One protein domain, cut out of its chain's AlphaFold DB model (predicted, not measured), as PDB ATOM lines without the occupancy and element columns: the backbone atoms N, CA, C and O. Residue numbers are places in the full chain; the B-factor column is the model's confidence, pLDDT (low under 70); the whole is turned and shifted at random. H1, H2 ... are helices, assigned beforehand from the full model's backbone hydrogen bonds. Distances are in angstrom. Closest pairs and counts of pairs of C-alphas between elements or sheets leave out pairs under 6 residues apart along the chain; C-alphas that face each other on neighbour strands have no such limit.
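AT A GLANCE: This is residues 351 to 502 of the 507 residues of an uncharacterized protein of Alphaproteobacteria bacterium 40-19 (UniProt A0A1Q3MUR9). Two helical hairpins, H3 with H4 and H6 with H7, lie side by side as a four-helix bundle; the longer one, H3 with H4, reaches well past the other toward Lys 410. At the opposite end of this rod the short helices H1 and H2 and the outlying H5 form a loose head, while little H8 packs on H6. The printed part has 152 residues with eight named helices, H1 to H8 in chain order, and no named strand: the class is all helix. It is only just compact, close to loose, with a radius of gyration of the C-alphas of 17.3 A and spans of 59 by 29 by 26 A.

IN THESE COORDINATES: Trp 351 begins the printed part, with its C-alpha at (141.901, 114.427, 123.110). H1 is residues 359 to 362 and H2 residues 366 to 372. H3, residues 378 to 405, is the longest helix at 40.2 A, starting from C-alpha 378 at (123.303, 107.292, 110.591). H4, residues 415 to 431, measures 24.6 A. H5 is residues 445 to 457, 18.9 A, and H6 is residues 464 to 478, 21.1 A. H7 is residues 483 to 491, 12.6 A. H8, residues 493 to 496, ends at C-alpha 496 (119.293, 119.732, 123.796).

HOW THE PARTS SIT: H3 and H6 are the hubs, touching three helices each. H3 and H4 form a hairpin at a shallow tilt of 19 degrees, opposite ways; their closest C-alphas, of Ser 385 and Leu 429, are 5.9 A apart. With residues 386 to 396 alone H3 touches H6, the same way at a shallow tilt of 18 degrees; the closest C-alphas are those of Ser 396 and Ala 478, 6.2 A. H4 touches H7 with residues 423 to 430 alone, the same way at 11 degrees, a shallow tilt; C-alphas 430 and 488 are closest, 5.5 A. The hairpin H6 and H7 only just touches, with 3 pairs of C-alphas within 8 A, closest Thr 476 and Leu 485 at 7.5 A. H8 touches H6, closest C-alphas Val 494 and Ile 465, 6.1 A. H2 and H3 only just touch, and only at the corner, with 3 pairs of C-alphas within 8 A, closest Met 372 and Phe 378 at 5.4 A. H5 touches H2 with residues 447 to 451 alone, closest C-alphas Asp 451 and Thr 366, 7.5 A. H1 is close to H3 but not clearly touching, C-alphas 359 and 379 being closest at 7.2 A. H3 and H5 are apart. Every O i to N i+4 pair is within hydrogen-bond range in H4, H6 and H7, against 2 of 3 in H2, 23 of 24 in H3 and 7 of 9 in H5; H1 and H8 are too short for such a pair.

THE WHOLE: The C-alphas of Lys 410 and Lys 446, the two farthest apart, are 59.3 A apart. The printed part has no cut. The link from H4 to H5, residues 432 to 444, is long. Mean pLDDT of the printed part is 71.4; 57 residues are under 70, among them 351 to 367 and 439 to 464.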
ATOM      1  N   TRP A 351     140.875 114.989 123.971       35.03
ATOM      2  CA  TRP A 351     141.901 114.427 123.110       35.03
ATOM      3  C   TRP A 351     141.399 113.675 121.861       35.03
ATOM      4  O   TRP A 351     141.936 113.903 120.794       35.03
ATOM      5  N   THR A 352     140.420 112.761 121.900       37.19
ATOM      6  CA  THR A 352     140.029 112.059 120.640       37.19
ATOM      7  C   THR A 352     139.020 112.838 119.792       37.19
ATOM      8  O   THR A 352     138.490 112.281 118.835       37.19
ATOM      9  N   CYS A 353     138.635 114.051 120.206       39.56
ATOM     10  CA  CYS A 353     137.336 114.664 119.883       39.56
ATOM     11  C   CYS A 353     136.120 113.721 120.091       39.56
ATOM     12  O   CYS A 353     135.020 114.012 119.644       39.56
ATOM     13  N   GLY A 354     136.302 112.573 120.760       37.72
ATOM     14  CA  GLY A 354     135.320 111.492 120.845       37.72
ATOM     15  C   GLY A 354     135.335 110.471 119.692       37.72
ATOM     16  O   GLY A 354     134.575 109.504 119.745       37.72
ATOM     17  N   ALA A 355     136.255 110.558 118.722       38.03
ATOM     18  CA  ALA A 355     136.508 109.541 117.682       38.03
ATOM     19  C   ALA A 355     137.157 108.237 118.226       38.03
ATOM     20  O   ALA A 355     137.978 107.592 117.581       38.03
ATOM     21  N   SER A 356     136.795 107.831 119.446       43.25
ATOM     22  CA  SER A 356     137.144 106.548 120.079       43.25
ATOM     23  C   SER A 356     135.977 105.543 120.078       43.25
ATOM     24  O   SER A 356     136.108 104.404 120.555       43.25
ATOM     25  N   VAL A 357     134.832 105.946 119.518       49.34
ATOM     26  CA  VAL A 357     133.637 105.118 119.346       49.34
ATOM     27  C   VAL A 357     133.635 104.502 117.947       49.34
ATOM     28  O   VAL A 357     133.095 105.061 117.000       49.34
ATOM     29  N   ARG A 358     134.295 103.346 117.818       53.62
ATOM     30  CA  ARG A 358     134.286 102.526 116.594       53.62
ATOM     31  C   ARG A 358     132.860 102.245 116.102       53.62
ATOM     32  O   ARG A 358     131.945 102.178 116.921       53.62
ATOM     33  N   ARG A 359     132.703 101.940 114.809       60.84
ATOM     34  CA  ARG A 359     131.443 101.469 114.200       60.84
ATOM     35  C   ARG A 359     130.766 100.365 115.029       60.84
ATOM     36  O   ARG A 359     129.653 100.553 115.509       60.84
ATOM     37  N   GLU A 360     131.521  99.326 115.392       59.69
ATOM     38  CA  GLU A 360     131.038  98.210 116.225       59.69
ATOM     39  C   GLU A 360     130.820  98.552 117.724       59.69
ATOM     40  O   GLU A 360     130.437  97.680 118.512       59.69
ATOM     41  N   ARG A 361     131.006  99.815 118.137       59.81
ATOM     42  CA  ARG A 361     130.542 100.382 119.420       59.81
ATOM     43  C   ARG A 361     129.325 101.292 119.249       59.81
ATOM     44  O   ARG A 361     128.410 101.168 120.056       59.81
ATOM     45  N   LEU A 362     129.293 102.127 118.204       64.06
ATOM     46  CA  LEU A 362     128.131 102.952 117.839       64.06
ATOM     47  C   LEU A 362     126.876 102.070 117.737       64.06
ATOM     48  O   LEU A 362     125.893 102.302 118.433       64.06
ATOM     49  N   GLU A 363     126.979 100.968 116.995       66.06
ATOM     50  CA  GLU A 363     125.942  99.934 116.819       66.06
ATOM     51  C   GLU A 363     125.461  99.274 118.131       66.06
ATOM     52  O   GLU A 363     124.433  98.596 118.155       66.06
ATOM     53  N   LYS A 364     126.196  99.444 119.238       64.50
ATOM     54  CA  LYS A 364     125.897  98.859 120.557       64.50
ATOM     55  C   LYS A 364     125.433  99.893 121.591       64.50
ATOM     56  O   LYS A 364     125.035  99.508 122.692       64.50
ATOM     57  N   GLU A 365     125.446 101.185 121.266       67.19
ATOM     58  CA  GLU A 365     124.901 102.241 122.123       67.19
ATOM     59  C   GLU A 365     123.373 102.303 122.013       67.19
ATOM     60  O   GLU A 365     122.811 102.366 120.921       67.19
ATOM     61  N   THR A 366     122.682 102.313 123.159       65.75
ATOM     62  CA  THR A 366     121.211 102.215 123.198       65.75
ATOM     63  C   THR A 366     120.540 103.399 122.506       65.75
ATOM     64  O   THR A 366     119.573 103.201 121.778       65.75
ATOM     65  N   LEU A 367     121.054 104.622 122.689       68.38
ATOM     66  CA  LEU A 367     120.505 105.784 121.989       68.38
ATOM     67  C   LEU A 367     120.852 105.771 120.496       68.38
ATOM     68  O   LEU A 367     119.985 106.048 119.676       68.38
ATOM     69  N   THR A 368     122.093 105.428 120.149       72.81
ATOM     70  CA  THR A 368     122.567 105.373 118.760       72.81
ATOM     71  C   THR A 368     121.728 104.419 117.921       72.81
ATOM     72  O   THR A 368     121.274 104.807 116.849       72.81
ATOM     73  N   ARG A 369     121.408 103.229 118.447       72.38
ATOM     74  CA  ARG A 369     120.483 102.294 117.795       72.38
ATOM     75  C   ARG A 369     119.134 102.926 117.451       72.38
ATOM     76  O   ARG A 369     118.736 102.846 116.304       72.38
ATOM     77  N   VAL A 370     118.498 103.655 118.372       73.19
ATOM     78  CA  VAL A 370     117.194 104.309 118.115       73.19
ATOM     79  C   VAL A 370     117.257 105.358 116.988       73.19
ATOM     80  O   VAL A 370     116.233 105.652 116.371       73.19
ATOM     81  N   TYR A 371     118.439 105.909 116.689       76.06
ATOM     82  CA  TYR A 371     118.648 106.748 115.505       76.06
ATOM     83  C   TYR A 371     119.000 105.938 114.249       76.06
ATOM     84  O   TYR A 371     118.511 106.292 113.182       76.06
ATOM     85  N   MET A 372     119.773 104.852 114.353       78.25
ATOM     86  CA  MET A 372     120.033 103.926 113.236       78.25
ATOM     87  C   MET A 372     118.742 103.267 112.728       78.25
ATOM     88  O   MET A 372     118.493 103.257 111.528       78.25
ATOM     89  N   ASP A 373     117.873 102.828 113.644       77.62
ATOM     90  CA  ASP A 373     116.546 102.256 113.375       77.62
ATOM     91  C   ASP A 373     115.612 103.247 112.625       77.62
ATOM     92  O   ASP A 373     114.553 102.857 112.137       77.62
ATOM     93  N   LYS A 374     115.987 104.536 112.543       77.25
ATOM     94  CA  LYS A 374     115.266 105.625 111.850       77.25
ATOM     95  C   LYS A 374     116.060 106.311 110.729       77.25
ATOM     96  O   LYS A 374     115.521 107.181 110.052       77.25
ATOM     97  N   ASN A 375     117.338 105.987 110.567       81.62
ATOM     98  CA  ASN A 375     118.228 106.559 109.564       81.62
ATOM     99  C   ASN A 375     119.289 105.500 109.208       81.62
ATOM    100  O   ASN A 375     120.271 105.366 109.944       81.62
ATOM    101  N   PRO A 376     119.141 104.771 108.084       80.62
ATOM    102  CA  PRO A 376     120.094 103.728 107.702       80.62
ATOM    103  C   PRO A 376     121.505 104.282 107.444       80.62
ATOM    104  O   PRO A 376     122.487 103.573 107.645       80.62
ATOM    105  N   HIS A 377     121.625 105.567 107.089       86.56
ATOM    106  CA  HIS A 377     122.898 106.260 106.874       86.56
ATOM    107  C   HIS A 377     123.471 106.901 108.148       86.56
ATOM    108  O   HIS A 377     124.464 107.621 108.073       86.56
ATOM    109  N   PHE A 378     122.889 106.655 109.332       86.31
ATOM    110  CA  PHE A 378     123.303 107.292 110.591       86.31
ATOM    111  C   PHE A 378     124.820 107.225 110.837       86.31
ATOM    112  O   PHE A 378     125.415 108.225 111.238       86.31
ATOM    113  N   ILE A 379     125.446 106.061 110.618       81.19
ATOM    114  CA  ILE A 379     126.878 105.863 110.882       81.19
ATOM    115  C   ILE A 379     127.718 106.738 109.950       81.19
ATOM    116  O   ILE A 379     128.620 107.436 110.409       81.19
ATOM    117  N   ASP A 380     127.401 106.739 108.661       86.06
ATOM    118  CA  ASP A 380     128.192 107.430 107.647       86.06
ATOM    119  C   ASP A 380     127.970 108.958 107.750       86.06
ATOM    120  O   ASP A 380     128.924 109.737 107.685       86.06
ATOM    121  N   ASN A 381     126.747 109.387 108.084       89.62
ATOM    122  CA  ASN A 381     126.407 110.759 108.484       89.62
ATOM    123  C   ASN A 381     127.153 111.215 109.752       89.62
ATOM    124  O   ASN A 381     127.567 112.373 109.848       89.62
ATOM    125  N   TYR A 382     127.321 110.333 110.744       85.44
ATOM    126  CA  TYR A 382     128.054 110.618 111.980       85.44
ATOM    127  C   TYR A 382     129.562 110.747 111.734       85.44
ATOM    128  O   TYR A 382     130.176 111.701 112.217       85.44
ATOM    129  N   LEU A 383     130.150 109.841 110.947       80.19
ATOM    130  CA  LEU A 383     131.567 109.889 110.577       80.19
ATOM    131  C   LEU A 383     131.885 111.103 109.692       80.19
ATOM    132  O   LEU A 383     132.898 111.766 109.912       80.19
ATOM    133  N   GLU A 384     131.007 111.466 108.750       87.44
ATOM    134  CA  GLU A 384     131.176 112.716 108.004       87.44
ATOM    135  C   GLU A 384     130.993 113.943 108.910       87.44
ATOM    136  O   GLU A 384     131.807 114.859 108.833       87.44
ATOM    137  N   SER A 385     130.003 113.962 109.814       87.94
ATOM    138  CA  SER A 385     129.814 115.077 110.761       87.94
ATOM    139  C   SER A 385     131.057 115.325 111.609       87.94
ATOM    140  O   SER A 385     131.493 116.467 111.732       87.94
ATOM    141  N   ALA A 386     131.656 114.261 112.152       78.69
ATOM    142  CA  ALA A 386     132.920 114.319 112.883       78.69
ATOM    143  C   ALA A 386     134.033 114.985 112.054       78.69
ATOM    144  O   ALA A 386     134.788 115.809 112.574       78.69
ATOM    145  N   GLY A 387     134.101 114.665 110.758       78.69
ATOM    146  CA  GLY A 387     135.070 115.253 109.842       78.69
ATOM    147  C   GLY A 387     134.804 116.714 109.509       78.69
ATOM    148  O   GLY A 387     135.692 117.543 109.679       78.69
ATOM    149  N   VAL A 388     133.574 117.051 109.122       87.06
ATOM    150  CA  VAL A 388     133.159 118.422 108.785       87.06
ATOM    151  C   VAL A 388     133.329 119.360 109.986       87.06
ATOM    152  O   VAL A 388     133.874 120.451 109.839       87.06
ATOM    153  N   MET A 389     132.965 118.922 111.199       84.00
ATOM    154  CA  MET A 389     133.216 119.686 112.431       84.00
ATOM    155  C   MET A 389     134.709 119.904 112.698       84.00
ATOM    156  O   MET A 389     135.103 120.969 113.167       84.00
ATOM    157  N   ASN A 390     135.547 118.904 112.425       77.38
ATOM    158  CA  ASN A 390     136.982 119.003 112.662       77.38
ATOM    159  C   ASN A 390     137.699 119.849 111.596       77.38
ATOM    160  O   ASN A 390     138.641 120.564 111.923       77.38
ATOM    161  N   ASP A 391     137.234 119.824 110.347       81.31
ATOM    162  CA  ASP A 391     137.748 120.682 109.278       81.31
ATOM    163  C   ASP A 391     137.337 122.149 109.514       81.31
ATOM    164  O   ASP A 391     138.189 123.033 109.448       81.31
ATOM    165  N   LEU A 392     136.100 122.409 109.966       85.88
ATOM    166  CA  LEU A 392     135.672 123.726 110.468       85.88
ATOM    167  C   LEU A 392     136.576 124.257 111.599       85.88
ATOM    168  O   LEU A 392     136.894 125.445 111.615       85.88
ATOM    169  N   LEU A 393     137.029 123.404 112.526       77.19
ATOM    170  CA  LEU A 393     137.966 123.798 113.594       77.19
ATOM    171  C   LEU A 393     139.395 124.090 113.096       77.19
ATOM    172  O   LEU A 393     140.128 124.807 113.773       77.19
ATOM    173  N   LYS A 394     139.800 123.572 111.929       74.62
ATOM    174  CA  LYS A 394     141.047 123.989 111.257       74.62
ATOM    175  C   LYS A 394     140.841 125.320 110.548       74.62
ATOM    176  O   LYS A 394     141.665 126.216 110.689       74.62
ATOM    177  N   PHE A 395     139.721 125.468 109.838       82.19
ATOM    178  CA  PHE A 395     139.386 126.689 109.111       82.19
ATOM    179  C   PHE A 395     139.354 127.924 110.020       82.19
ATOM    180  O   PHE A 395     139.808 128.971 109.580       82.19
ATOM    181  N   SER A 396     138.955 127.821 111.295       79.62
ATOM    182  CA  SER A 396     139.011 128.965 112.223       79.62
ATOM    183  C   SER A 396     140.444 129.365 112.605       79.62
ATOM    184  O   SER A 396     140.721 130.547 112.804       79.62
ATOM    185  N   LYS A 397     141.379 128.407 112.675       75.81
ATOM    186  CA  LYS A 397     142.809 128.676 112.899       75.81
ATOM    187  C   LYS A 397     143.457 129.308 111.663       75.81
ATOM    188  O   LYS A 397     144.155 130.308 111.802       75.81
ATOM    189  N   VAL A 398     143.159 128.788 110.470       76.31
ATOM    190  CA  VAL A 398     143.594 129.381 109.192       76.31
ATOM    191  C   VAL A 398     143.004 130.787 109.023       76.31
ATOM    192  O   VAL A 398     143.728 131.716 108.695       76.31
ATOM    193  N   GLN A 399     141.720 130.986 109.336       79.12
ATOM    194  CA  GLN A 399     141.050 132.287 109.246       79.12
ATOM    195  C   GLN A 399     141.700 133.332 110.159       79.12
ATOM    196  O   GLN A 399     141.918 134.455 109.720       79.12
ATOM    197  N   LYS A 400     142.058 132.975 111.403       76.56
ATOM    198  CA  LYS A 400     142.804 133.872 112.304       76.56
ATOM    199  C   LYS A 400     144.155 134.289 111.715       76.56
ATOM    200  O   LYS A 400     144.485 135.469 111.763       76.56
ATOM    201  N   TRP A 401     144.903 133.342 111.146       74.38
ATOM    202  CA  TRP A 401     146.189 133.623 110.504       74.38
ATOM    203  C   TRP A 401     146.055 134.506 109.257       74.38
ATOM    204  O   TRP A 401     146.775 135.492 109.146       74.38
ATOM    205  N   LEU A 402     145.108 134.216 108.359       76.19
ATOM    206  CA  LEU A 402     144.890 135.017 107.149       76.19
ATOM    207  C   LEU A 402     144.379 136.422 107.477       76.19
ATOM    208  O   LEU A 402     144.877 137.391 106.915       76.19
ATOM    209  N   SER A 403     143.449 136.564 108.427       77.19
ATOM    210  CA  SER A 403     142.997 137.881 108.901       77.19
ATOM    211  C   SER A 403     144.131 138.717 109.499       77.19
ATOM    212  O   SER A 403     144.105 139.936 109.366       77.19
ATOM    213  N   TRP A 404     145.124 138.080 110.126       75.81
ATOM    214  CA  TRP A 404     146.334 138.749 110.604       75.81
ATOM    215  C   TRP A 404     147.295 139.094 109.459       75.81
ATOM    216  O   TRP A 404     147.738 140.231 109.369       75.81
ATOM    217  N   GLN A 405     147.576 138.180 108.527       72.56
ATOM    218  CA  GLN A 405     148.454 138.476 107.386       72.56
ATOM    219  C   GLN A 405     147.877 139.610 106.510       72.56
ATOM    220  O   GLN A 405     148.604 140.505 106.074       72.56
ATOM    221  N   ASN A 406     146.548 139.654 106.365       73.50
ATOM    222  CA  ASN A 406     145.802 140.739 105.720       73.50
ATOM    223  C   ASN A 406     145.970 142.118 106.386       73.50
ATOM    224  O   ASN A 406     145.712 143.117 105.721       73.50
ATOM    225  N   SER A 407     146.372 142.216 107.662       71.94
ATOM    226  CA  SER A 407     146.615 143.517 108.310       71.94
ATOM    227  C   SER A 407     148.020 144.084 108.066       71.94
ATOM    228  O   SER A 407     148.292 145.196 108.509       71.94
ATOM    229  N   TYR A 408     148.897 143.354 107.363       63.66
ATOM    230  CA  TYR A 408     150.271 143.786 107.057       63.66
ATOM    231  C   TYR A 408     150.641 143.725 105.562       63.66
ATOM    232  O   TYR A 408     151.644 144.318 105.172       63.66
ATOM    233  N   GLY A 409     149.845 143.052 104.722       61.25
ATOM    234  CA  GLY A 409     150.070 142.931 103.276       61.25
ATOM    235  C   GLY A 409     148.818 143.209 102.434       61.25
ATOM    236  O   GLY A 409     147.748 143.521 102.955       61.25
ATOM    237  N   LYS A 410     148.933 143.085 101.104       54.97
ATOM    238  CA  LYS A 410     147.762 143.152 100.207       54.97
ATOM    239  C   LYS A 410     146.819 141.978 100.496       54.97
ATOM    240  O   LYS A 410     147.268 140.842 100.589       54.97
ATOM    241  N   GLY A 411     145.519 142.267 100.599       59.56
ATOM    242  CA  GLY A 411     144.498 141.300 101.016       59.56
ATOM    243  C   GLY A 411     144.529 139.990 100.222       59.56
ATOM    244  O   GLY A 411     144.383 139.982  98.999       59.56
ATOM    245  N   LEU A 412     144.703 138.878 100.934       67.81
ATOM    246  CA  LEU A 412     144.869 137.542 100.377       67.81
ATOM    247  C   LEU A 412     143.563 137.058  99.746       67.81
ATOM    248  O   LEU A 412     142.558 136.857 100.436       67.81
ATOM    249  N   ALA A 413     143.591 136.829  98.431       65.75
ATOM    250  CA  ALA A 413     142.411 136.566  97.601       65.75
ATOM    251  C   ALA A 413     141.550 135.376  98.073       65.75
ATOM    252  O   ALA A 413     140.338 135.352  97.859       65.75
ATOM    253  N   TYR A 414     142.150 134.400  98.758       76.81
ATOM    254  CA  TYR A 414     141.447 133.231  99.283       76.81
ATOM    255  C   TYR A 414     140.807 133.425 100.668       76.81
ATOM    256  O   TYR A 414     140.139 132.514 101.156       76.81
ATOM    257  N   THR A 415     140.899 134.612 101.276       79.19
ATOM    258  CA  THR A 415     140.163 134.944 102.514       79.19
ATOM    259  C   THR A 415     138.651 134.752 102.324       79.19
ATOM    260  O   THR A 415     137.988 134.109 103.143       79.19
ATOM    261  N   ASP A 416     138.102 135.220 101.198       81.69
ATOM    262  CA  ASP A 416     136.690 135.015 100.860       81.69
ATOM    263  C   ASP A 416     136.377 133.583 100.408       81.69
ATOM    264  O   ASP A 416     135.258 133.109 100.607       81.69
ATOM    265  N   ASN A 417     137.342 132.855  99.839       84.38
ATOM    266  CA  ASN A 417     137.150 131.444  99.496       84.38
ATOM    267  C   ASN A 417     137.064 130.574 100.756       84.38
ATOM    268  O   ASN A 417     136.148 129.756 100.858       84.38
ATOM    269  N   LEU A 418     137.900 130.834 101.765       86.94
ATOM    270  CA  LEU A 418     137.785 130.225 103.090       86.94
ATOM    271  C   LEU A 418     136.442 130.564 103.757       86.94
ATOM    272  O   LEU A 418     135.779 129.672 104.282       86.94
ATOM    273  N   LYS A 419     135.992 131.824 103.685       88.56
ATOM    274  CA  LYS A 419     134.682 132.257 104.206       88.56
ATOM    275  C   LYS A 419     133.515 131.509 103.542       88.56
ATOM    276  O   LYS A 419     132.626 131.026 104.244       88.56
ATOM    277  N   LYS A 420     133.539 131.348 102.211       88.81
ATOM    278  CA  LYS A 420     132.568 130.520 101.465       88.81
ATOM    279  C   LYS A 420     132.640 129.054 101.906       88.81
ATOM    280  O   LYS A 420     131.608 128.457 102.196       88.81
ATOM    281  N   LEU A 421     133.845 128.486 102.004       89.75
ATOM    282  CA  LEU A 421     134.084 127.089 102.384       89.75
ATOM    283  C   LEU A 421     133.603 126.771 103.812       89.75
ATOM    284  O   LEU A 421     133.022 125.712 104.034       89.75
ATOM    285  N   ILE A 422     133.762 127.703 104.758       92.50
ATOM    286  CA  ILE A 422     133.188 127.620 106.112       92.50
ATOM    287  C   ILE A 422     131.655 127.567 106.046       92.50
ATOM    288  O   ILE A 422     131.049 126.703 106.682       92.50
ATOM    289  N   GLY A 423     131.021 128.435 105.247       92.69
ATOM    290  CA  GLY A 423     129.572 128.411 105.015       92.69
ATOM    291  C   GLY A 423     129.093 127.052 104.494       92.69
ATOM    292  O   GLY A 423     128.268 126.404 105.134       92.69
ATOM    293  N   ILE A 424     129.702 126.575 103.406       92.94
ATOM    294  CA  ILE A 424     129.414 125.282 102.759       92.94
ATOM    295  C   ILE A 424     129.592 124.110 103.733       92.94
ATOM    296  O   ILE A 424     128.762 123.202 103.783       92.94
ATOM    297  N   ALA A 425     130.652 124.123 104.546       93.25
ATOM    298  CA  ALA A 425     130.879 123.099 105.558       93.25
ATOM    299  C   ALA A 425     129.781 123.114 106.639       93.25
ATOM    300  O   ALA A 425     129.278 122.055 107.017       93.25
ATOM    301  N   PHE A 426     129.327 124.286 107.093       96.00
ATOM    302  CA  PHE A 426     128.185 124.379 108.009       96.00
ATOM    303  C   PHE A 426     126.850 123.955 107.368       96.00
ATOM    304  O   PHE A 426     126.033 123.322 108.040       96.00
ATOM    305  N   GLU A 427     126.617 124.249 106.088       94.75
ATOM    306  CA  GLU A 427     125.434 123.785 105.346       94.75
ATOM    307  C   GLU A 427     125.432 122.263 105.186       94.75
ATOM    308  O   GLU A 427     124.430 121.612 105.496       94.75
ATOM    309  N   ARG A 428     126.576 121.672 104.817       94.00
ATOM    310  CA  ARG A 428     126.754 120.216 104.769       94.00
ATOM    311  C   ARG A 428     126.518 119.588 106.141       94.00
ATOM    312  O   ARG A 428     125.816 118.585 106.227       94.00
ATOM    313  N   LEU A 429     127.029 120.197 107.215       93.69
ATOM    314  CA  LEU A 429     126.830 119.732 108.592       93.69
ATOM    315  C   LEU A 429     125.349 119.749 109.014       93.69
ATOM    316  O   LEU A 429     124.890 118.832 109.698       93.69
ATOM    317  N   ILE A 430     124.592 120.762 108.579       94.44
ATOM    318  CA  ILE A 430     123.131 120.838 108.729       94.44
ATOM    319  C   ILE A 430     122.438 119.712 107.954       94.44
ATOM    320  O   ILE A 430     121.589 119.031 108.528       94.44
ATOM    321  N   GLN A 431     122.819 119.493 106.693       93.19
ATOM    322  CA  GLN A 431     122.218 118.497 105.801       93.19
ATOM    323  C   GLN A 431     122.387 117.059 106.316       93.19
ATOM    324  O   GLN A 431     121.435 116.284 106.303       93.19
ATOM    325  N   ILE A 432     123.585 116.693 106.782       92.19
ATOM    326  CA  ILE A 432     123.902 115.318 107.207       92.19
ATOM    327  C   ILE A 432     123.511 115.006 108.655       92.19
ATOM    328  O   ILE A 432     123.733 113.883 109.097       92.19
ATOM    329  N   ASN A 433     122.976 115.973 109.409       91.12
ATOM    330  CA  ASN A 433     122.753 115.900 110.857       91.12
ATOM    331  C   ASN A 433     122.285 114.501 111.340       91.12
ATOM    332  O   ASN A 433     121.123 114.150 111.144       91.12
ATOM    333  N   PRO A 434     123.142 113.701 112.011       86.88
ATOM    334  CA  PRO A 434     122.816 112.322 112.389       86.88
ATOM    335  C   PRO A 434     121.846 112.245 113.576       86.88
ATOM    336  O   PRO A 434     121.266 111.193 113.833       86.88
ATOM    337  N   PHE A 435     121.642 113.352 114.296       85.12
ATOM    338  CA  PHE A 435     120.756 113.435 115.455       85.12
ATOM    339  C   PHE A 435     119.645 114.484 115.244       85.12
ATOM    340  O   PHE A 435     119.585 115.469 115.986       85.12
ATOM    341  N   PRO A 436     118.760 114.333 114.242       85.31
ATOM    342  CA  PRO A 436     117.674 115.281 114.011       85.31
ATOM    343  C   PRO A 436     116.673 115.295 115.171       85.31
ATOM    344  O   PRO A 436     116.368 114.263 115.770       85.31
ATOM    345  N   THR A 437     116.145 116.479 115.500       76.19
ATOM    346  CA  THR A 437     115.198 116.631 116.618       76.19
ATOM    347  C   THR A 437     113.873 115.908 116.365       76.19
ATOM    348  O   THR A 437     113.329 115.346 117.317       76.19
ATOM    349  N   GLU A 438     113.371 115.894 115.123       70.81
ATOM    350  CA  GLU A 438     112.073 115.288 114.775       70.81
ATOM    351  C   GLU A 438     112.020 113.780 115.061       70.81
ATOM    352  O   GLU A 438     111.037 113.269 115.594       70.81
ATOM    353  N   ASN A 439     113.134 113.066 114.876       67.12
ATOM    354  CA  ASN A 439     113.207 111.632 115.154       67.12
ATOM    355  C   ASN A 439     113.068 111.279 116.651       67.12
ATOM    356  O   ASN A 439     112.976 110.094 116.985       67.12
ATOM    357  N   PHE A 440     113.016 112.259 117.561       59.94
ATOM    358  CA  PHE A 440     113.123 112.038 119.005       59.94
ATOM    359  C   PHE A 440     111.800 111.898 119.778       59.94
ATOM    360  O   PHE A 440     111.851 111.572 120.962       59.94
ATOM    361  N   GLU A 441     110.627 112.118 119.181       53.69
ATOM    362  CA  GLU A 441     109.346 112.200 119.926       53.69
ATOM    363  C   GLU A 441     109.038 110.994 120.838       53.69
ATOM    364  O   GLU A 441     108.365 111.137 121.855       53.69
ATOM    365  N   LYS A 442     109.576 109.809 120.518       46.44
ATOM    366  CA  LYS A 442     109.363 108.559 121.274       46.44
ATOM    367  C   LYS A 442     110.559 108.130 122.147       46.44
ATOM    368  O   LYS A 442     110.536 107.055 122.747       46.44
ATOM    369  N   CYS A 443     111.606 108.951 122.277       52.19
ATOM    370  CA  CYS A 443     112.759 108.656 123.141       52.19
ATOM    371  C   CYS A 443     112.445 108.928 124.623       52.19
ATOM    372  O   CYS A 443     112.739 109.994 125.163       52.19
ATOM    373  N   SER A 444     111.855 107.931 125.287       52.16
ATOM    374  CA  SER A 444     111.410 108.026 126.682       52.16
ATOM    375  C   SER A 444     112.517 108.430 127.674       52.16
ATOM    376  O   SER A 444     113.683 108.044 127.534       52.16
ATOM    377  N   LYS A 445     112.127 109.108 128.762       50.97
ATOM    378  CA  LYS A 445     113.000 109.427 129.912       50.97
ATOM    379  C   LYS A 445     113.715 108.171 130.451       50.97
ATOM    380  O   LYS A 445     114.926 108.177 130.640       50.97
ATOM    381  N   LYS A 446     112.986 107.049 130.520       51.31
ATOM    382  CA  LYS A 446     113.452 105.703 130.910       51.31
ATOM    383  C   LYS A 446     114.583 105.154 130.018       51.31
ATOM    384  O   LYS A 446     115.415 104.383 130.498       51.31
ATOM    385  N   THR A 447     114.649 105.560 128.747       53.56
ATOM    386  CA  THR A 447     115.751 105.228 127.825       53.56
ATOM    387  C   THR A 447     117.023 105.995 128.197       53.56
ATOM    388  O   THR A 447     118.098 105.405 128.268       53.56
ATOM    389  N   LEU A 448     116.897 107.289 128.510       53.19
ATOM    390  CA  LEU A 448     118.012 108.136 128.953       53.19
ATOM    391  C   LEU A 448     118.514 107.735 130.354       53.19
ATOM    392  O   LEU A 448     119.721 107.716 130.593       53.19
ATOM    393  N   ASP A 449     117.615 107.337 131.256       50.19
ATOM    394  CA  ASP A 449     117.956 106.894 132.616       50.19
ATOM    395  C   ASP A 449     118.664 105.524 132.652       50.19
ATOM    396  O   ASP A 449     119.495 105.277 133.532       50.19
ATOM    397  N   ARG A 450     118.401 104.630 131.681       49.69
ATOM    398  CA  ARG A 450     119.184 103.388 131.500       49.69
ATOM    399  C   ARG A 450     120.650 103.707 131.218       49.69
ATOM    400  O   ARG A 450     121.538 103.174 131.882       49.69
ATOM    401  N   ASP A 451     120.881 104.629 130.294       46.78
ATOM    402  CA  ASP A 451     122.200 105.167 129.984       46.78
ATOM    403  C   ASP A 451     122.823 105.886 131.196       46.78
ATOM    404  O   ASP A 451     124.005 105.693 131.478       46.78
ATOM    405  N   LYS A 452     122.045 106.662 131.966       44.81
ATOM    406  CA  LYS A 452     122.513 107.351 133.186       44.81
ATOM    407  C   LYS A 452     123.081 106.365 134.222       44.81
ATOM    408  O   LYS A 452     124.196 106.569 134.702       44.81
ATOM    409  N   LYS A 453     122.431 105.217 134.445       39.94
ATOM    410  CA  LYS A 453     122.951 104.150 135.334       39.94
ATOM    411  C   LYS A 453     124.196 103.425 134.800       39.94
ATOM    412  O   LYS A 453     124.967 102.881 135.594       39.94
ATOM    413  N   ILE A 454     124.425 103.417 133.484       39.62
ATOM    414  CA  ILE A 454     125.694 102.954 132.889       39.62
ATOM    415  C   ILE A 454     126.796 103.998 133.133       39.62
ATOM    416  O   ILE A 454     127.915 103.632 133.502       39.62
ATOM    417  N   ARG A 455     126.460 105.289 132.994       41.00
ATOM    418  CA  ARG A 455     127.362 106.438 133.186       41.00
ATOM    419  C   ARG A 455     127.844 106.588 134.636       41.00
ATOM    420  O   ARG A 455     129.011 106.872 134.863       41.00
ATOM    421  N   GLU A 456     126.993 106.323 135.623       38.75
ATOM    422  CA  GLU A 456     127.342 106.444 137.052       38.75
ATOM    423  C   GLU A 456     128.343 105.378 137.543       38.75
ATOM    424  O   GLU A 456     129.131 105.628 138.458       38.75
ATOM    425  N   LYS A 457     128.345 104.174 136.949       34.69
ATOM    426  CA  LYS A 457     129.140 103.034 137.450       34.69
ATOM    427  C   LYS A 457     130.519 102.865 136.804       34.69
ATOM    428  O   LYS A 457     131.317 102.074 137.315       34.69
ATOM    429  N   ARG A 458     130.836 103.555 135.703       34.91
ATOM    430  CA  ARG A 458     132.130 103.449 134.990       34.91
ATOM    431  C   ARG A 458     132.535 104.789 134.374       34.91
ATOM    432  O   ARG A 458     131.674 105.572 134.012       34.91
ATOM    433  N   TYR A 459     133.845 105.014 134.218       36.12
ATOM    434  CA  TYR A 459     134.408 106.142 133.457       36.12
ATOM    435  C   TYR A 459     133.677 106.321 132.112       36.12
ATOM    436  O   TYR A 459     133.630 105.375 131.322       36.12
ATOM    437  N   VAL A 460     133.159 107.525 131.844       45.53
ATOM    438  CA  VAL A 460     132.433 107.868 130.609       45.53
ATOM    439  C   VAL A 460     133.290 108.769 129.730       45.53
ATOM    440  O   VAL A 460     133.521 109.917 130.098       45.53
ATOM    441  N   PRO A 461     133.767 108.256 128.583       44.56
ATOM    442  CA  PRO A 461     134.111 109.151 127.473       44.56
ATOM    443  C   PRO A 461     133.941 108.549 126.067       44.56
ATOM    444  O   PRO A 461     134.561 109.005 125.110       44.56
ATOM    445  N   HIS A 462     133.180 107.462 125.938       51.16
ATOM    446  CA  HIS A 462     133.098 106.681 124.702       51.16
ATOM    447  C   HIS A 462     131.642 106.510 124.259       51.16
ATOM    448  O   HIS A 462     131.167 105.381 124.177       51.16
ATOM    449  N   THR A 463     130.942 107.626 124.023       61.66
ATOM    450  CA  THR A 463     129.616 107.631 123.375       61.66
ATOM    451  C   THR A 463     129.509 108.694 122.287       61.66
ATOM    452  O   THR A 463     130.102 109.772 122.408       61.66
ATOM    453  N   ALA A 464     128.704 108.430 121.258       68.69
ATOM    454  CA  ALA A 464     128.475 109.345 120.131       68.69
ATOM    455  C   ALA A 464     128.008 110.744 120.582       68.69
ATOM    456  O   ALA A 464     128.418 111.772 120.043       68.69
ATOM    457  N   ILE A 465     127.189 110.777 121.637       71.25
ATOM    458  CA  ILE A 465     126.671 111.999 122.268       71.25
ATOM    459  C   ILE A 465     127.823 112.836 122.846       71.25
ATOM    460  O   ILE A 465     127.884 114.042 122.621       71.25
ATOM    461  N   SER A 466     128.746 112.200 123.580       64.81
ATOM    462  CA  SER A 466     129.869 112.895 124.230       64.81
ATOM    463  C   SER A 466     130.855 113.495 123.222       64.81
ATOM    464  O   SER A 466     131.354 114.600 123.435       64.81
ATOM    465  N   ALA A 467     131.061 112.819 122.089       69.19
ATOM    466  CA  ALA A 467     131.857 113.317 120.974       69.19
ATOM    467  C   ALA A 467     131.234 114.586 120.363       69.19
ATOM    468  O   ALA A 467     131.858 115.646 120.327       69.19
ATOM    469  N   MET A 468     129.954 114.511 119.987       75.38
ATOM    470  CA  MET A 468     129.220 115.617 119.360       75.38
ATOM    471  C   MET A 468     129.054 116.838 120.277       75.38
ATOM    472  O   MET A 468     129.160 117.967 119.798       75.38
ATOM    473  N   LEU A 469     128.875 116.645 121.592       72.62
ATOM    474  CA  LEU A 469     128.940 117.744 122.568       72.62
ATOM    475  C   LEU A 469     130.329 118.404 122.584       72.62
ATOM    476  O   LEU A 469     130.416 119.631 122.573       72.62
ATOM    477  N   THR A 470     131.405 117.610 122.561       70.19
ATOM    478  CA  THR A 470     132.789 118.116 122.582       70.19
ATOM    479  C   THR A 470     133.094 118.958 121.341       70.19
ATOM    480  O   THR A 470     133.504 120.114 121.478       70.19
ATOM    481  N   TRP A 471     132.835 118.436 120.134       75.69
ATOM    482  CA  TRP A 471     133.011 119.198 118.890       75.69
ATOM    483  C   TRP A 471     132.128 120.449 118.848       75.69
ATOM    484  O   TRP A 471     132.627 121.535 118.568       75.69
ATOM    485  N   GLY A 472     130.828 120.330 119.141       79.00
ATOM    486  CA  GLY A 472     129.902 121.460 119.031       79.00
ATOM    487  C   GLY A 472     130.176 122.576 120.040       79.00
ATOM    488  O   GLY A 472     129.954 123.744 119.723       79.00
ATOM    489  N   ASN A 473     130.707 122.257 121.223       75.44
ATOM    490  CA  ASN A 473     131.174 123.266 122.175       75.44
ATOM    491  C   ASN A 473     132.463 123.942 121.677       75.44
ATOM    492  O   ASN A 473     132.492 125.168 121.625       75.44
ATOM    493  N   ARG A 474     133.460 123.183 121.187       75.75
ATOM    494  CA  ARG A 474     134.669 123.752 120.548       75.75
ATOM    495  C   ARG A 474     134.324 124.656 119.354       75.75
ATOM    496  O   ARG A 474     134.895 125.734 119.223       75.75
ATOM    497  N   LEU A 475     133.347 124.273 118.528       82.12
ATOM    498  CA  LEU A 475     132.837 125.109 117.433       82.12
ATOM    499  C   LEU A 475     132.145 126.382 117.930       82.12
ATOM    500  O   LEU A 475     132.220 127.395 117.253       82.12
ATOM    501  N   THR A 476     131.520 126.361 119.111       83.00
ATOM    502  CA  THR A 476     130.905 127.562 119.709       83.00
ATOM    503  C   THR A 476     131.966 128.523 120.246       83.00
ATOM    504  O   THR A 476     131.789 129.728 120.156       83.00
ATOM    505  N   THR A 477     133.109 128.021 120.725       80.56
ATOM    506  CA  THR A 477     134.278 128.861 121.049       80.56
ATOM    507  C   THR A 477     134.970 129.407 119.792       80.56
ATOM    508  O   THR A 477     135.492 130.515 119.811       80.56
ATOM    509  N   ALA A 478     134.986 128.643 118.695       79.25
ATOM    510  CA  ALA A 478     135.634 129.041 117.441       79.25
ATOM    511  C   ALA A 478     134.788 129.985 116.564       79.25
ATOM    512  O   ALA A 478     135.354 130.784 115.825       79.25
ATOM    513  N   TYR A 479     133.458 129.872 116.633       86.88
ATOM    514  CA  TYR A 479     132.491 130.583 115.791       86.88
ATOM    515  C   TYR A 479     131.264 131.040 116.613       86.88
ATOM    516  O   TYR A 479     130.148 130.598 116.323       86.88
ATOM    517  N   PRO A 480     131.444 131.877 117.655       86.69
ATOM    518  CA  PRO A 480     130.392 132.192 118.629       86.69
ATOM    519  C   PRO A 480     129.103 132.742 118.009       86.69
ATOM    520  O   PRO A 480     128.030 132.316 118.427       86.69
ATOM    521  N   ASP A 481     129.216 133.596 116.988       90.19
ATOM    522  CA  ASP A 481     128.096 134.336 116.381       90.19
ATOM    523  C   ASP A 481     127.646 133.778 115.014       90.19
ATOM    524  O   ASP A 481     126.865 134.395 114.284       90.19
ATOM    525  N   HIS A 482     128.168 132.619 114.594       93.38
ATOM    526  CA  HIS A 482     127.933 132.122 113.238       93.38
ATOM    527  C   HIS A 482     126.522 131.529 113.086       93.38
ATOM    528  O   HIS A 482     126.228 130.435 113.576       93.38
ATOM    529  N   LEU A 483     125.650 132.219 112.342       95.12
ATOM    530  CA  LEU A 483     124.225 131.886 112.153       95.12
ATOM    531  C   LEU A 483     123.952 130.398 111.862       95.12
ATOM    532  O   LEU A 483     123.041 129.803 112.445       95.12
ATOM    533  N   LEU A 484     124.760 129.764 111.006       95.69
ATOM    534  CA  LEU A 484     124.583 128.348 110.675       95.69
ATOM    535  C   LEU A 484     124.978 127.397 111.821       95.69
ATOM    536  O   LEU A 484     124.386 126.323 111.932       95.69
ATOM    537  N   LEU A 485     125.886 127.784 112.727       94.12
ATOM    538  CA  LEU A 485     126.154 127.012 113.945       94.12
ATOM    539  C   LEU A 485     124.951 127.063 114.894       94.12
ATOM    540  O   LEU A 485     124.550 126.023 115.419       94.12
ATOM    541  N   HIS A 486     124.326 128.230 115.079       91.62
ATOM    542  CA  HIS A 486     123.101 128.336 115.881       91.62
ATOM    543  C   HIS A 486     121.957 127.515 115.263       91.62
ATOM    544  O   HIS A 486     121.285 126.768 115.978       91.62
ATOM    545  N   LYS A 487     121.780 127.572 113.933       94.31
ATOM    546  CA  LYS A 487     120.829 126.722 113.189       94.31
ATOM    547  C   LYS A 487     121.122 125.236 113.419       94.31
ATOM    548  O   LYS A 487     120.212 124.499 113.796       94.31
ATOM    549  N   TYR A 488     122.381 124.809 113.296       93.25
ATOM    550  CA  TYR A 488     122.797 123.428 113.555       93.25
ATOM    551  C   TYR A 488     122.516 122.984 115.000       93.25
ATOM    552  O   TYR A 488     121.874 121.955 115.217       93.25
ATOM    553  N   ARG A 489     122.904 123.789 115.999       89.25
ATOM    554  CA  ARG A 489     122.627 123.523 117.423       89.25
ATOM    555  C   ARG A 489     121.122 123.498 117.734       89.25
ATOM    556  O   ARG A 489     120.704 122.765 118.627       89.25
ATOM    557  N   LYS A 490     120.293 124.240 116.984       89.38
ATOM    558  CA  LYS A 490     118.823 124.221 117.100       89.38
ATOM    559  C   LYS A 490     118.190 122.959 116.501       89.38
ATOM    560  O   LYS A 490     117.164 122.529 117.030       89.38
ATOM    561  N   ILE A 491     118.755 122.343 115.458       89.38
ATOM    562  CA  ILE A 491     118.189 121.121 114.842       89.38
ATOM    563  C   ILE A 491     118.774 119.817 115.400       89.38
ATOM    564  O   ILE A 491     118.037 118.838 115.543       89.38
ATOM    565  N   ASN A 492     120.056 119.792 115.775       87.00
ATOM    566  CA  ASN A 492     120.706 118.611 116.339       87.00
ATOM    567  C   ASN A 492     120.296 118.421 117.814       87.00
ATOM    568  O   ASN A 492     120.520 119.274 118.676       87.00
ATOM    569  N   LYS A 493     119.689 117.270 118.110       81.88
ATOM    570  CA  LYS A 493     119.141 116.915 119.421       81.88
ATOM    571  C   LYS A 493     120.203 116.799 120.515       81.88
ATOM    572  O   LYS A 493     119.871 117.019 121.678       81.88
ATOM    573  N   VAL A 494     121.458 116.492 120.176       77.88
ATOM    574  CA  VAL A 494     122.547 116.326 121.155       77.88
ATOM    575  C   VAL A 494     122.719 117.578 122.015       77.88
ATOM    576  O   VAL A 494     122.810 117.471 123.236       77.88
ATOM    577  N   PHE A 495     122.640 118.768 121.415       78.19
ATOM    578  CA  PHE A 495     122.774 120.047 122.126       78.19
ATOM    579  C   PHE A 495     121.550 120.430 122.970       78.19
ATOM    580  O   PHE A 495     121.576 121.445 123.661       78.19
ATOM    581  N   LYS A 496     120.486 119.612 122.942       73.81
ATOM    582  CA  LYS A 496     119.293 119.732 123.796       73.81
ATOM    583  C   LYS A 496     119.326 118.772 124.991       73.81
ATOM    584  O   LYS A 496     118.392 118.768 125.793       73.81
ATOM    585  N   PHE A 497     120.371 117.953 125.137       65.69
ATOM    586  CA  PHE A 497     120.621 117.244 126.390       65.69
ATOM    587  C   PHE A 497     121.153 118.221 127.447       65.69
ATOM    588  O   PHE A 497     121.936 119.118 127.151       65.69
ATOM    589  N   ARG A 498     120.681 118.067 128.692       50.00
ATOM    590  CA  ARG A 498     120.934 119.023 129.781       50.00
ATOM    591  C   ARG A 498     122.429 119.196 130.110       50.00
ATOM    592  O   ARG A 498     123.186 118.235 129.960       50.00
ATOM    593  N   PRO A 499     122.831 120.344 130.702       43.19
ATOM    594  CA  PRO A 499     124.190 120.572 131.205       43.19
ATOM    595  C   PRO A 499     124.707 119.521 132.199       43.19
ATOM    596  O   PRO A 499     125.917 119.362 132.309       43.19
ATOM    597  N   GLU A 500     123.823 118.733 132.831       41.72
ATOM    598  CA  GLU A 500     124.155 117.491 133.563       41.72
ATOM    599  C   GLU A 500     125.111 116.557 132.782       41.72
ATOM    600  O   GLU A 500     125.862 115.794 133.385       41.72
ATOM    601  N   TYR A 501     125.106 116.620 131.445       42.94
ATOM    602  CA  TYR A 501     125.973 115.840 130.557       42.94
ATOM    603  C   TYR A 501     127.188 116.617 130.005       42.94
ATOM    604  O   TYR A 501     128.048 116.007 129.375       42.94
ATOM    605  N   ASN A 502     127.295 117.926 130.273       36.72
ATOM    606  CA  ASN A 502     128.456 118.776 129.954       36.72
ATOM    607  C   ASN A 502     129.458 118.902 131.124       36.72
ATOM    608  O   ASN A 502     130.510 119.516 130.951       36.72
TER     609      ASN A 502